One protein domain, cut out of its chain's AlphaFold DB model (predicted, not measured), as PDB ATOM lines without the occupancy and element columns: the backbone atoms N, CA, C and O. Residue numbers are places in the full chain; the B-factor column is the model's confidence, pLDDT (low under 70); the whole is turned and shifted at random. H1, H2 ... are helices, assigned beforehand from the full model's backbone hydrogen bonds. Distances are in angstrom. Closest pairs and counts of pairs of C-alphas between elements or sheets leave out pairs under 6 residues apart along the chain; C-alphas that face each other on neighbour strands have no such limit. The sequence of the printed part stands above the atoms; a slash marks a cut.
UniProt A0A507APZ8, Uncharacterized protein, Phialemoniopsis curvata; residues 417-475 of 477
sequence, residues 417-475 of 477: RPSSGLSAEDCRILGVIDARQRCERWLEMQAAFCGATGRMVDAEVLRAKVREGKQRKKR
ATOM      1  N   ARG A 417      64.761  98.914 102.900       96.38
ATOM      2  CA  ARG A 417      64.195  97.671 103.449       96.38
ATOM      3  C   ARG A 417      63.030  97.202 102.558       96.38
ATOM      4  O   ARG A 417      62.167  98.033 102.275       96.38
ATOM      5  N   PRO A 418      62.965  95.916 102.162       97.69
ATOM      6  CA  PRO A 418      61.817  95.364 101.440       97.69
ATOM      7  C   PRO A 418      60.503  95.535 102.209       97.69
ATOM      8  O   PRO A 418      60.493  95.555 103.443       97.69
ATOM      9  N   SER A 419      59.396  95.629 101.475       97.06
ATOM     10  CA  SER A 419      58.040  95.758 102.020       97.06
ATOM     11  C   SER A 419      57.072  94.844 101.265       97.06
ATOM     12  O   SER A 419      57.430  94.255 100.248       97.06
ATOM     13  N   SER A 420      55.824  94.731 101.724       95.12
ATOM     14  CA  SER A 420      54.799  93.899 101.071       95.12
ATOM     15  C   SER A 420      54.483  94.292  99.618       95.12
ATOM     16  O   SER A 420      53.892  93.492  98.902       95.12
ATOM     17  N   GLY A 421      54.882  95.493  99.177       95.62
ATOM     18  CA  GLY A 421      54.736  95.972  97.796       95.62
ATOM     19  C   GLY A 421      56.051  96.245  97.055       95.62
ATOM     20  O   GLY A 421      56.000  96.786  95.956       95.62
ATOM     21  N   LEU A 422      57.215  95.929  97.639       96.88
ATOM     22  CA  LEU A 422      58.535  96.118  97.019       96.88
ATOM     23  C   LEU A 422      59.453  94.943  97.359       96.88
ATOM     24  O   LEU A 422      59.824  94.750  98.522       96.88
ATOM     25  N   SER A 423      59.854  94.181  96.340       97.06
ATOM     26  CA  SER A 423      60.755  93.046  96.516       97.06
ATOM     27  C   SER A 423      62.176  93.491  96.875       97.06
ATOM     28  O   SER A 423      62.588  94.639  96.681       97.06
ATOM     29  N   ALA A 424      62.987  92.540  97.345       96.12
ATOM     30  CA  ALA A 424      64.409  92.771  97.576       96.12
ATOM     31  C   ALA A 424      65.213  93.039  96.286       96.12
ATOM     32  O   ALA A 424      66.367  93.454  96.384       96.12
ATOM     33  N   GLU A 425      64.646  92.802  95.096       94.75
ATOM     34  CA  GLU A 425      65.216  93.232  93.811       94.75
ATOM     35  C   GLU A 425      64.835  94.689  93.514       94.75
ATOM     36  O   GLU A 425      65.717  95.508  93.267       94.75
ATOM     37  N   ASP A 426      63.559  95.061  93.676       96.12
ATOM     38  CA  ASP A 426      63.087  96.442  93.478       96.12
ATOM     39  C   ASP A 426      63.838  97.427  94.383       96.12
ATOM     40  O   ASP A 426      64.295  98.476  93.931       96.12
ATOM     41  N   CYS A 427      64.049  97.070  95.655       96.44
ATOM     42  CA  CYS A 427      64.843  97.870  96.588       96.44
ATOM     43  C   CYS A 427      66.311  98.043  96.151       96.44
ATOM     44  O   CYS A 427      66.887  99.107  96.393       96.44
ATOM     45  N   ARG A 428      66.916  97.042  95.492       95.31
ATOM     46  CA  ARG A 428      68.277  97.142  94.934       95.31
ATOM     47  C   ARG A 428      68.297  98.020  93.684       95.31
ATOM     48  O   ARG A 428      69.104  98.946  93.620       95.31
ATOM     49  N   ILE A 429      67.369  97.804  92.751       95.25
ATOM     50  CA  ILE A 429      67.215  98.613  91.532       95.25
ATOM     51  C   ILE A 429      66.985 100.091  91.889       95.25
ATOM     52  O   ILE A 429      67.670 100.962  91.356       95.25
ATOM     53  N   LEU A 430      66.103 100.391  92.848       96.69
ATOM     54  CA  LEU A 430      65.861 101.756  93.337       96.69
ATOM     55  C   LEU A 430      67.121 102.398  93.944       96.69
ATOM     56  O   LEU A 430      67.400 103.565  93.665       96.69
ATOM     57  N   GLY A 431      67.910 101.645  94.718       96.06
ATOM     58  CA  GLY A 431      69.188 102.122  95.262       96.06
ATOM     59  C   GLY A 431      70.222 102.464  94.179       96.06
ATOM     60  O   GLY A 431      70.984 103.416  94.336       96.06
ATOM     61  N   VAL A 432      70.218 101.731  93.062       96.44
ATOM     62  CA  VAL A 432      71.085 101.972  91.892       96.44
ATOM     63  C   VAL A 432      70.582 103.148  91.042       96.44
ATOM     64  O   VAL A 432      71.391 103.941  90.560       96.44
ATOM     65  N   ILE A 433      69.262 103.322  90.901       96.25
ATOM     66  CA  ILE A 433      68.654 104.494  90.244       96.25
ATOM     67  C   ILE A 433      69.032 105.781  90.988       96.25
ATOM     68  O   ILE A 433      69.495 106.734  90.363       96.25
ATOM     69  N   ASP A 434      68.874 105.806  92.311       96.69
ATOM     70  CA  ASP A 434      69.259 106.944  93.152       96.69
ATOM     71  C   ASP A 434      70.778 107.203  93.111       96.69
ATOM     72  O   ASP A 434      71.195 108.352  92.936       96.69
ATOM     73  N   ALA A 435      71.612 106.158  93.180       95.25
ATOM     74  CA  ALA A 435      73.063 106.295  93.043       95.25
ATOM     75  C   ALA A 435      73.457 106.921  91.690       95.25
ATOM     76  O   ALA A 435      74.237 107.878  91.662       95.25
ATOM     77  N   ARG A 436      72.856 106.466  90.581       96.00
ATOM     78  CA  ARG A 436      73.064 107.052  89.249       96.00
ATOM     79  C   ARG A 436      72.611 108.515  89.189       96.00
ATOM     80  O   ARG A 436      73.399 109.360  88.771       96.00
ATOM     81  N   GLN A 437      71.398 108.837  89.645       96.19
ATOM     82  CA  GLN A 437      70.880 110.216  89.636       96.19
ATOM     83  C   GLN A 437      71.748 111.176  90.462       96.19
ATOM     84  O   GLN A 437      71.905 112.345  90.105       96.19
ATOM     85  N   ARG A 438      72.344 110.696  91.564       92.88
ATOM     86  CA  ARG A 438      73.322 111.471  92.341       92.88
ATOM     87  C   ARG A 438      74.571 111.760  91.517       92.88
ATOM     88  O   ARG A 438      74.982 112.914  91.475       92.88
ATOM     89  N   CYS A 439      75.157 110.757  90.863       93.56
ATOM     90  CA  CYS A 439      76.321 110.942  89.992       93.56
ATOM     91  C   CYS A 439      76.028 111.913  88.838       93.56
ATOM     92  O   CYS A 439      76.797 112.849  88.632       93.56
ATOM     93  N   GLU A 440      74.896 111.755  88.151       94.19
ATOM     94  CA  GLU A 440      74.481 112.636  87.049       94.19
ATOM     95  C   GLU A 440      74.340 114.094  87.511       94.19
ATOM     96  O   GLU A 440      74.925 114.980  86.892       94.19
ATOM     97  N   ARG A 441      73.715 114.351  88.668       96.19
ATOM     98  CA  ARG A 441      73.620 115.702  89.250       96.19
ATOM     99  C   ARG A 441      74.980 116.343  89.557       96.19
ATOM    100  O   ARG A 441      75.112 117.565  89.491       96.19
ATOM    101  N   TRP A 442      75.997 115.558  89.917       95.44
ATOM    102  CA  TRP A 442      77.346 116.095  90.139       95.44
ATOM    103  C   TRP A 442      78.084 116.388  88.828       95.44
ATOM    104  O   TRP A 442      78.830 117.361  88.784       95.44
ATOM    105  N   LEU A 443      77.822 115.625  87.760       95.12
ATOM    106  CA  LEU A 443      78.314 115.923  86.408       95.12
ATOM    107  C   LEU A 443      77.625 117.167  85.815       95.12
ATOM    108  O   LEU A 443      78.294 118.016  85.233       95.12
ATOM    109  N   GLU A 444      76.316 117.336  86.029       96.75
ATOM    110  CA  GLU A 444      75.584 118.568  85.685       96.75
ATOM    111  C   GLU A 444      76.171 119.789  86.409       96.75
ATOM    112  O   GLU A 444      76.423 120.824  85.791       96.75
ATOM    113  N   MET A 445      76.449 119.663  87.711       96.81
ATOM    114  CA  MET A 445      77.066 120.730  88.505       96.81
ATOM    115  C   MET A 445      78.506 121.031  88.067       96.81
ATOM    116  O   MET A 445      78.903 122.194  88.050       96.81
ATOM    117  N   GLN A 446      79.274 120.011  87.673       97.94
ATOM    118  CA  GLN A 446      80.616 120.160  87.106       97.94
ATOM    119  C   GLN A 446      80.583 120.896  85.759       97.94
ATOM    120  O   GLN A 446      81.348 121.839  85.558       97.94
ATOM    121  N   ALA A 447      79.657 120.533  84.867       97.75
ATOM    122  CA  ALA A 447      79.461 121.212  83.589       97.75
ATOM    123  C   ALA A 447      79.025 122.676  83.776       97.75
ATOM    124  O   ALA A 447      79.570 123.567  83.125       97.75
ATOM    125  N   ALA A 448      78.103 122.946  84.707       97.75
ATOM    126  CA  ALA A 448      77.680 124.305  85.049       97.75
ATOM    127  C   ALA A 448      78.826 125.140  85.651       97.75
ATOM    128  O   ALA A 448      79.016 126.290  85.261       97.75
ATOM    129  N   PHE A 449      79.633 124.560  86.547       98.31
ATOM    130  CA  PHE A 449      80.804 125.226  87.123       98.31
ATOM    131  C   PHE A 449      81.866 125.545  86.060       98.31
ATOM    132  O   PHE A 449      82.393 126.659  86.027       98.31
ATOM    133  N   CYS A 450      82.145 124.603  85.154       98.19
ATOM    134  CA  CYS A 450      83.071 124.820  84.045       98.19
ATOM    135  C   CYS A 450      82.550 125.891  83.072       98.19
ATOM    136  O   CYS A 450      83.322 126.734  82.627       98.19
ATOM    137  N   GLY A 451      81.243 125.906  82.783       97.56
ATOM    138  CA  GLY A 451      80.612 126.931  81.946       97.56
ATOM    139  C   GLY A 451      80.613 128.331  82.573       97.56
ATOM    140  O   GLY A 451      80.722 129.314  81.849       97.56
ATOM    141  N   ALA A 452      80.535 128.427  83.904       97.94
ATOM    142  CA  ALA A 452      80.550 129.699  84.630       97.94
ATOM    143  C   ALA A 452      81.961 130.242  84.928       97.94
ATOM    144  O   ALA A 452      82.115 131.441  85.133       97.94
ATOM    145  N   THR A 453      82.987 129.382  84.996       98.19
ATOM    146  CA  THR A 453      84.340 129.769  85.457       98.19
ATOM    147  C   THR A 453      85.468 129.483  84.466       98.19
ATOM    148  O   THR A 453      86.626 129.766  84.768       98.19
ATOM    149  N   GLY A 454      85.170 128.847  83.329       98.06
ATOM    150  CA  GLY A 454      86.159 128.362  82.359       98.06
ATOM    151  C   GLY A 454      87.030 127.194  82.845       98.06
ATOM    152  O   GLY A 454      87.810 126.659  82.062       98.06
ATOM    153  N   ARG A 455      86.918 126.776  84.115       97.88
ATOM    154  CA  ARG A 455      87.787 125.761  84.730       97.88
ATOM    155  C   ARG A 455      87.041 124.461  84.997       97.88
ATOM    156  O   ARG A 455      86.055 124.438  85.733       97.88
ATOM    157  N   MET A 456      87.571 123.363  84.465       97.88
ATOM    158  CA  MET A 456      87.151 122.023  84.860       97.88
ATOM    159  C   MET A 456      87.678 121.728  86.270       97.88
ATOM    160  O   MET A 456      88.863 121.903  86.543       97.88
ATOM    161  N   VAL A 457      86.795 121.296  87.169       97.81
ATOM    162  CA  VAL A 457      87.120 120.910  88.553       97.81
ATOM    163  C   VAL A 457      86.417 119.597  88.846       97.81
ATOM    164  O   VAL A 457      85.258 119.433  88.466       97.81
ATOM    165  N   ASP A 458      87.089 118.657  89.506       97.12
ATOM    166  CA  ASP A 458      86.528 117.327  89.724       97.12
ATOM    167  C   ASP A 458      85.249 117.333  90.560       97.12
ATOM    168  O   ASP A 458      85.119 118.019  91.581       97.12
ATOM    169  N   ALA A 459      84.321 116.460  90.166       93.81
ATOM    170  CA  ALA A 459      83.060 116.235  90.857       93.81
ATOM    171  C   ALA A 459      83.239 115.838  92.340       93.81
ATOM    172  O   ALA A 459      82.279 115.912  93.105       93.81
ATOM    173  N   GLU A 460      84.429 115.411  92.776       94.62
ATOM    174  CA  GLU A 460      84.740 115.112  94.187       94.62
ATOM    175  C   GLU A 460      85.135 116.344  94.994       94.62
ATOM    176  O   GLU A 460      84.648 116.517  96.114       94.62
ATOM    177  N   VAL A 461      85.890 117.264  94.394       97.19
ATOM    178  CA  VAL A 461      86.205 118.571  94.985       97.19
ATOM    179  C   VAL A 461      84.927 119.406  95.123       97.19
ATOM    180  O   VAL A 461      84.664 119.973  96.186       97.19
ATOM    181  N   LEU A 462      84.062 119.393  94.100       97.31
ATOM    182  CA  LEU A 462      82.738 120.026  94.154       97.31
ATOM    183  C   LEU A 462      81.837 119.374  95.224       97.31
ATOM    184  O   LEU A 462      81.238 120.082  96.039       97.31
ATOM    185  N   ARG A 463      81.804 118.031  95.305       95.19
ATOM    186  CA  ARG A 463      81.112 117.291  96.385       95.19
ATOM    187  C   ARG A 463      81.614 117.693  97.774       95.19
ATOM    188  O   ARG A 463      80.798 117.859  98.684       95.19
ATOM    189  N   ALA A 464      82.926 117.849  97.954       97.19
ATOM    190  CA  ALA A 464      83.529 118.255  99.219       97.19
ATOM    191  C   ALA A 464      83.132 119.689  99.606       97.19
ATOM    192  O   ALA A 464      82.579 119.888 100.690       97.19
ATOM    193  N   LYS A 465      83.308 120.669  98.709       97.81
ATOM    194  CA  LYS A 465      83.001 122.082  98.993       97.81
ATOM    195  C   LYS A 465      81.509 122.345  99.227       97.81
ATOM    196  O   LYS A 465      81.156 123.083 100.147       97.81
ATOM    197  N   VAL A 466      80.610 121.683  98.493       96.75
ATOM    198  CA  VAL A 466      79.158 121.785  98.750       96.75
ATOM    199  C   VAL A 466      78.765 121.134 100.087       96.75
ATOM    200  O   VAL A 466      77.847 121.609 100.760       96.75
ATOM    201  N   ARG A 467      79.461 120.072 100.519       96.38
ATOM    202  CA  ARG A 467      79.262 119.455 101.845       96.38
ATOM    203  C   ARG A 467      79.747 120.376 102.971       96.38
ATOM    204  O   ARG A 467      79.021 120.563 103.945       96.38
ATOM    205  N   GLU A 468      80.920 120.984 102.811       97.19
ATOM    206  CA  GLU A 468      81.506 121.969 103.730       97.19
ATOM    207  C   GLU A 468      80.586 123.187 103.920       97.19
ATOM    208  O   GLU A 468      80.244 123.527 105.051       97.19
ATOM    209  N   GLY A 469      80.084 123.780 102.830       96.62
ATOM    210  CA  GLY A 469      79.140 124.904 102.893       96.62
ATOM    211  C   GLY A 469      77.847 124.570 103.652       96.62
ATOM    212  O   GLY A 469      77.380 125.364 104.472       96.62
ATOM    213  N   LYS A 470      77.300 123.360 103.463       95.69
ATOM    214  CA  LYS A 470      76.131 122.876 104.224       95.69
ATOM    215  C   LYS A 470      76.435 122.688 105.714       95.69
ATOM    216  O   LYS A 470      75.598 123.031 106.545       95.69
ATOM    217  N   GLN A 471      77.621 122.181 106.062       95.81
ATOM    218  CA  GLN A 471      78.052 122.069 107.459       95.81
ATOM    219  C   GLN A 471      78.273 123.443 108.105       95.81
ATOM    220  O   GLN A 471      77.859 123.636 109.245       95.81
ATOM    221  N   ARG A 472      78.854 124.410 107.380       96.38
ATOM    222  CA  ARG A 472      79.025 125.792 107.854       96.38
ATOM    223  C   ARG A 472      77.675 126.453 108.140       96.38
ATOM    224  O   ARG A 472      77.505 126.979 109.235       96.38
ATOM    225  N   LYS A 473      76.688 126.331 107.239       94.94
ATOM    226  CA  LYS A 473      75.330 126.858 107.476       94.94
ATOM    227  C   LYS A 473      74.675 126.244 108.726       94.94
ATOM    228  O   LYS A 473      74.126 126.986 109.530       94.94
ATOM    229  N   LYS A 474      74.821 124.930 108.954       95.00
ATOM    230  CA  LYS A 474      74.349 124.226 110.174       95.00
ATOM    231  C   LYS A 474      75.173 124.533 111.452       95.00
ATOM    232  O   LYS A 474      74.955 123.935 112.499       95.00
ATOM    233  N   ARG A 475      76.162 125.430 111.385       94.88
ATOM    234  CA  ARG A 475      76.895 125.956 112.553       94.88
ATOM    235  C   ARG A 475      76.610 127.437 112.821       94.88
ATOM    236  O   ARG A 475      77.214 127.994 113.732       94.88
TER     237      ARG A 475
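This is residues 417 to 475 of the 477 residues of an uncharacterized protein of Phialemoniopsis curvata (UniProt A0A507APZ8). After a hooked stretch at residues 417 to 425, one long straight helix, H1, makes the length of the model, and a shorter helix, H2, springs off its side at a right angle, like a lopsided T. The link, residues 454 to 458, folds back from the end of H1, and H2 starts beside residues 442 to 446 of H1; residues 464 to 475 stick out beyond the contact. The printed part has 59 residues, with two named helices in the order H1, H2 and no named strand; the class is all helix. It is extended, with a radius of gyration of the C-alphas of 16.2 A, and flat, spanning 49 by 30 by 13 A.

H1, residues 426 to 453, touches H2, residues 459 to 473, with residues 442 to 446 alone. H2 touches H1 with residues 459 to 463 alone. The closest C-alphas of the two helices are those of Trp 442 and Ala 459, 5.8 A apart. Their lines are about perpendicular, at 89 degrees. Residues 431 to 438 of H1 stand free. In H1 and H2 every backbone O i to N i+4 pair is within hydrogen-bond range.

H1 begins at C-alpha 426, (63.087, 96.442, 93.478), and ends at C-alpha 453, (84.340, 129.769, 85.457), 40.3 A from first to last C-alpha. H2 runs 21.2 A from C-alpha 459 to C-alpha 473, at (75.330, 126.858, 107.476).

The two C-alphas farthest apart are those of Ser 420 and Gly 454, 50.2 A. The printed part has no cut, and the link from H1 to H2 is tight. The mean pLDDT of the printed part is 96.4, and no printed residue is under 70.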